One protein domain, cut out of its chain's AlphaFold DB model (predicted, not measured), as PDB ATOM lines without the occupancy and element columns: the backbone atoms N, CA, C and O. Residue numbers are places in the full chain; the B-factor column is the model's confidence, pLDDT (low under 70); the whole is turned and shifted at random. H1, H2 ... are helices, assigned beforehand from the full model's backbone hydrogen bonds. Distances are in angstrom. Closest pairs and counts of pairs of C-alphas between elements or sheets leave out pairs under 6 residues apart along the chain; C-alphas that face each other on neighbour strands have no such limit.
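Overview. This is residues 184 to 226 of the 226 residues of an uncharacterized protein of Antrodiella citrinella (UniProt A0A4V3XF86). Picture a loosely built hairpin of two helices: H1, the longer, and the short H2 run side by side in opposite ways, joined at one end by residues 202 to 207. After H2 a stretch with no named element, residues 214 to 226, runs on to the chain's last residue. The printed part has 43 residues with two named helices, H1 then H2, and no named strand; the class is all helix, though only 18 of the 43 residues are in named elements. The whole is flat and only just loose, close to compact, with a radius of gyration of the C-alphas of 11.2 A and spans of 34 by 24 by 12 A.

Arrangement. Start with H1, residues 190 to 201, the longest helix. H2, residues 208 to 213, and H1 only just touch, with 3 pairs of C-alphas within 8 A. Look at Trp 198 and Leu 212: their C-alphas, the closest of the two helices, are 6.7 A apart. H1 touches H2 with residues 195 to 198 alone. The two centres are 11.0 A apart, and the lines stand at a shallow tilt of 8 degrees, opposite ways; the two form a helical hairpin. In H1 and H2 every O i to N i+4 pair is within hydrogen-bond range.

Along the chain. Find C-alpha 190 at (147.768, 138.446, 130.899); from there H1 runs 16.1 A to C-alpha 201 at (153.690, 152.417, 136.262). H2 runs 8.8 A, from C-alpha 208 to C-alpha 213 at (148.372, 150.621, 122.731).

Size, cuts and confidence. The two C-alphas farthest apart, those of Ala 185 and Arg 226, are 34.4 A apart. The printed part has no cut, and the link from H1 to H2 is short, with 6 residues. In residues 214 to 226 the C-alphas lie 5 to 20 A from the mean of all C-alphas. The mean pLDDT of the printed part is 82.9; look at residues 221 to 226 for the values under 70.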
ATOM      1  N   TYR A 184     149.353 135.378 136.467       84.94
ATOM      2  CA  TYR A 184     148.845 136.752 136.387       84.94
ATOM      3  C   TYR A 184     147.743 137.048 137.407       84.94
ATOM      4  O   TYR A 184     147.094 138.093 137.335       84.94
ATOM      5  N   ALA A 185     147.505 136.147 138.361       82.25
ATOM      6  CA  ALA A 185     146.534 136.383 139.415       82.25
ATOM      7  C   ALA A 185     146.819 137.708 140.162       82.25
ATOM      8  O   ALA A 185     147.980 138.071 140.361       82.25
ATOM      9  N   PRO A 186     145.782 138.458 140.576       84.62
ATOM     10  CA  PRO A 186     144.355 138.109 140.566       84.62
ATOM     11  C   PRO A 186     143.640 138.329 139.218       84.62
ATOM     12  O   PRO A 186     142.422 138.172 139.147       84.62
ATOM     13  N   PHE A 187     144.348 138.712 138.156       87.38
ATOM     14  CA  PHE A 187     143.740 138.991 136.857       87.38
ATOM     15  C   PHE A 187     143.465 137.697 136.078       87.38
ATOM     16  O   PHE A 187     144.284 136.778 136.111       87.38
ATOM     17  N   PRO A 188     142.333 137.601 135.356       85.25
ATOM     18  CA  PRO A 188     141.972 136.389 134.621       85.25
ATOM     19  C   PRO A 188     142.809 136.199 133.351       85.25
ATOM     20  O   PRO A 188     142.938 135.078 132.866       85.25
ATOM     21  N   THR A 189     143.375 137.279 132.803       87.75
ATOM     22  CA  THR A 189     144.203 137.241 131.596       87.75
ATOM     23  C   THR A 189     145.488 138.045 131.775       87.75
ATOM     24  O   THR A 189     145.548 138.998 132.555       87.75
ATOM     25  N   ARG A 190     146.517 137.683 130.999       89.81
ATOM     26  CA  ARG A 190     147.768 138.446 130.899       89.81
ATOM     27  C   ARG A 190     147.517 139.899 130.492       89.81
ATOM     28  O   ARG A 190     148.116 140.796 131.070       89.81
ATOM     29  N   MET A 191     146.625 140.122 129.528       90.69
ATOM     30  CA  MET A 191     146.298 141.459 129.023       90.69
ATOM     31  C   MET A 191     145.740 142.352 130.138       90.69
ATOM     32  O   MET A 191     146.188 143.483 130.295       90.69
ATOM     33  N   ASP A 192     144.822 141.837 130.960       89.81
ATOM     34  CA  ASP A 192     144.252 142.601 132.077       89.81
ATOM     35  C   ASP A 192     145.318 142.968 133.119       89.81
ATOM     36  O   ASP A 192     145.325 144.087 133.641       89.81
ATOM     37  N   TRP A 193     146.259 142.054 133.382       92.88
ATOM     38  CA  TRP A 193     147.411 142.326 134.242       92.88
ATOM     39  C   TRP A 193     148.344 143.382 133.637       92.88
ATOM     40  O   TRP A 193     148.772 144.290 134.346       92.88
ATOM     41  N   GLU A 194     148.626 143.322 132.332       92.69
ATOM     42  CA  GLU A 194     149.464 144.313 131.644       92.69
ATOM     43  C   GLU A 194     148.814 145.706 131.643       92.69
ATOM     44  O   GLU A 194     149.510 146.696 131.866       92.69
ATOM     45  N   ILE A 195     147.487 145.798 131.487       91.62
ATOM     46  CA  ILE A 195     146.734 147.060 131.581       91.62
ATOM     47  C   ILE A 195     146.782 147.620 133.010       91.62
ATOM     48  O   ILE A 195     147.016 148.815 133.209       91.62
ATOM     49  N   ALA A 196     146.588 146.774 134.023       92.31
ATOM     50  CA  ALA A 196     146.666 147.204 135.417       92.31
ATOM     51  C   ALA A 196     148.084 147.655 135.795       92.31
ATOM     52  O   ALA A 196     148.267 148.702 136.422       92.31
ATOM     53  N   ARG A 197     149.099 146.899 135.360       90.38
ATOM     54  CA  ARG A 197     150.513 147.256 135.499       90.38
ATOM     55  C   ARG A 197     150.813 148.570 134.785       90.38
ATOM     56  O   ARG A 197     151.521 149.405 135.341       90.38
ATOM     57  N   TRP A 198     150.244 148.787 133.601       92.94
ATOM     58  CA  TRP A 198     150.376 150.049 132.889       92.94
ATOM     59  C   TRP A 198     149.836 151.218 133.720       92.94
ATOM     60  O   TRP A 198     150.575 152.165 133.964       92.94
ATOM     61  N   GLY A 199     148.612 151.127 134.246       91.88
ATOM     62  CA  GLY A 199     148.024 152.206 135.051       91.88
ATOM     63  C   GLY A 199     148.768 152.473 136.364       91.88
ATOM     64  O   GLY A 199     148.677 153.564 136.921       91.88
ATOM     65  N   LYS A 200     149.518 151.482 136.861       91.06
ATOM     66  CA  LYS A 200     150.365 151.617 138.049       91.06
ATOM     67  C   LYS A 200     151.708 152.289 137.749       91.06
ATOM     68  O   LYS A 200     152.173 153.065 138.578       91.06
ATOM     69  N   ILE A 201     152.338 151.953 136.622       89.12
ATOM     70  CA  ILE A 201     153.690 152.417 136.262       89.12
ATOM     71  C   ILE A 201     153.644 153.746 135.505       89.12
ATOM     72  O   ILE A 201     154.498 154.607 135.703       89.12
ATOM     73  N   PHE A 202     152.662 153.925 134.625       87.69
ATOM     74  CA  PHE A 202     152.553 155.106 133.783       87.69
ATOM     75  C   PHE A 202     151.592 156.111 134.416       87.69
ATOM     76  O   PHE A 202     150.384 155.898 134.483       87.69
ATOM     77  N   GLY A 203     152.148 157.235 134.869       81.69
ATOM     78  CA  GLY A 203     151.373 158.427 135.208       81.69
ATOM     79  C   GLY A 203     150.850 159.159 133.960       81.69
ATOM     80  O   GLY A 203     151.079 158.720 132.828       81.69
ATOM     81  N   PRO A 204     150.163 160.303 134.130       77.50
ATOM     82  CA  PRO A 204     149.715 161.123 133.008       77.50
ATOM     83  C   PRO A 204     150.927 161.689 132.249       77.50
ATOM     84  O   PRO A 204     151.590 162.612 132.713       77.50
ATOM     85  N   GLY A 205     151.220 161.129 131.076       80.75
ATOM     86  CA  GLY A 205     152.337 161.541 130.223       80.75
ATOM     87  C   GLY A 205     152.075 161.231 128.750       80.75
ATOM     88  O   GLY A 205     151.290 160.342 128.426       80.75
ATOM     89  N   SER A 206     152.742 161.954 127.846       74.44
ATOM     90  CA  SER A 206     152.523 161.860 126.391       74.44
ATOM     91  C   SER A 206     152.756 160.458 125.817       74.44
ATOM     92  O   SER A 206     152.075 160.074 124.876       74.44
ATOM     93  N   ASN A 207     153.638 159.666 126.432       84.81
ATOM     94  CA  ASN A 207     153.953 158.303 125.987       84.81
ATOM     95  C   ASN A 207     153.114 157.226 126.693       84.81
ATOM     96  O   ASN A 207     153.240 156.044 126.375       84.81
ATOM     97  N   ALA A 208     152.275 157.598 127.667       88.50
ATOM     98  CA  ALA A 208     151.455 156.628 128.386       88.50
ATOM     99  C   ALA A 208     150.464 155.953 127.426       88.50
ATOM    100  O   ALA A 208     150.299 154.739 127.471       88.50
ATOM    101  N   MET A 209     149.876 156.714 126.499       85.94
ATOM    102  CA  MET A 209     148.937 156.168 125.518       85.94
ATOM    103  C   MET A 209     149.612 155.200 124.538       85.94
ATOM    104  O   MET A 209     149.089 154.115 124.300       85.94
ATOM    105  N   ASP A 210     150.800 155.534 124.033       88.00
ATOM    106  CA  ASP A 210     151.544 154.646 123.127       88.00
ATOM    107  C   ASP A 210     151.906 153.326 123.814       88.00
ATOM    108  O   ASP A 210     151.786 152.250 123.230       88.00
ATOM    109  N   ARG A 211     152.283 153.390 125.096       88.31
ATOM    110  CA  ARG A 211     152.585 152.206 125.911       88.31
ATOM    111  C   ARG A 211     151.346 151.373 126.231       88.31
ATOM    112  O   ARG A 211     151.478 150.160 126.338       88.31
ATOM    113  N   LEU A 212     150.169 151.991 126.342       89.94
ATOM    114  CA  LEU A 212     148.897 151.278 126.486       89.94
ATOM    115  C   LEU A 212     148.527 150.541 125.193       89.94
ATOM    116  O   LEU A 212     148.125 149.384 125.233       89.94
ATOM    117  N   LEU A 213     148.680 151.201 124.042       89.81
ATOM    118  CA  LEU A 213     148.372 150.621 122.731       89.81
ATOM    119  C   LEU A 213     149.374 149.538 122.306       89.81
ATOM    120  O   LEU A 213     149.020 148.660 121.519       89.81
ATOM    121  N   ALA A 214     150.595 149.580 122.840       89.69
ATOM    122  CA  ALA A 214     151.614 148.556 122.636       89.69
ATOM    123  C   ALA A 214     151.301 147.223 123.345       89.69
ATOM    124  O   ALA A 214     151.958 146.224 123.057       89.69
ATOM    125  N   ILE A 215     150.323 147.188 124.259       90.38
ATOM    126  CA  ILE A 215     149.879 145.956 124.920       90.38
ATOM    127  C   ILE A 215     149.166 145.062 123.900       90.38
ATOM    128  O   ILE A 215     148.242 145.485 123.195       90.38
ATOM    129  N   GLU A 216     149.584 143.800 123.837       85.69
ATOM    130  CA  GLU A 216     149.046 142.825 122.894       85.69
ATOM    131  C   GLU A 216     147.542 142.598 123.146       85.69
ATOM    132  O   GLU A 216     147.116 142.265 124.249       85.69
ATOM    133  N   GLY A 217     146.715 142.806 122.117       81.38
ATOM    134  CA  GLY A 217     145.258 142.625 122.189       81.38
ATOM    135  C   GLY A 217     144.447 143.883 122.524       81.38
ATOM    136  O   GLY A 217     143.262 143.930 122.184       81.38
ATOM    137  N   VAL A 218     145.059 144.949 123.058       83.31
ATOM    138  CA  VAL A 218     144.338 146.197 123.394       83.31
ATOM    139  C   VAL A 218     143.829 146.915 122.145       83.31
ATOM    140  O   VAL A 218     142.663 147.303 122.082       83.31
ATOM    141  N   CYS A 219     144.655 147.021 121.100       78.94
ATOM    142  CA  CYS A 219     144.247 147.631 119.829       78.94
ATOM    143  C   CYS A 219     143.076 146.893 119.149       78.94
ATOM    144  O   CYS A 219     142.299 147.507 118.420       78.94
ATOM    145  N   LEU A 220     142.921 145.587 119.393       76.62
ATOM    146  CA  LEU A 220     141.840 144.775 118.821       76.62
ATOM    147  C   LEU A 220     140.518 144.935 119.590       76.62
ATOM    148  O   LEU A 220     139.448 144.730 119.021       76.62
ATOM    149  N   MET A 221     140.591 145.340 120.862       68.31
ATOM    150  CA  MET A 221     139.447 145.606 121.741       68.31
ATOM    151  C   MET A 221     138.841 147.005 121.559       68.31
ATOM    152  O   MET A 221     137.820 147.305 122.175       68.31
ATOM    153  N   LEU A 222     139.413 147.844 120.685       65.81
ATOM    154  CA  LEU A 222     138.896 149.173 120.339       65.81
ATOM    155  C   LEU A 222     138.173 149.221 118.969       65.81
ATOM    156  O   LEU A 222     138.512 150.063 118.131       65.81
ATOM    157  N   PRO A 223     137.159 148.381 118.669       64.94
ATOM    158  CA  PRO A 223     136.311 148.626 117.516       64.94
ATOM    159  C   PRO A 223     135.300 149.733 117.866       64.94
ATOM    160  O   PRO A 223     134.490 149.574 118.775       64.94
ATOM    161  N   HIS A 224     135.308 150.819 117.087       58.31
ATOM    162  CA  HIS A 224     134.316 151.915 117.064       58.31
ATOM    163  C   HIS A 224     134.531 153.130 117.978       58.31
ATOM    164  O   HIS A 224     133.640 153.521 118.729       58.31
ATOM    165  N   ILE A 225     135.627 153.858 117.768       54.44
ATOM    166  CA  ILE A 225     135.589 155.320 117.913       54.44
ATOM    167  C   ILE A 225     135.847 155.898 116.521       54.44
ATOM    168  O   ILE A 225     136.977 155.912 116.037       54.44
ATOM    169  N   ARG A 226     134.761 156.252 115.832       41.75
ATOM    170  CA  ARG A 226     134.747 156.938 114.538       41.75
ATOM    171  C   ARG A 226     133.967 158.230 114.681       41.75
ATOM    172  O   ARG A 226     132.948 158.188 115.407       41.75
TER     173      ARG A 226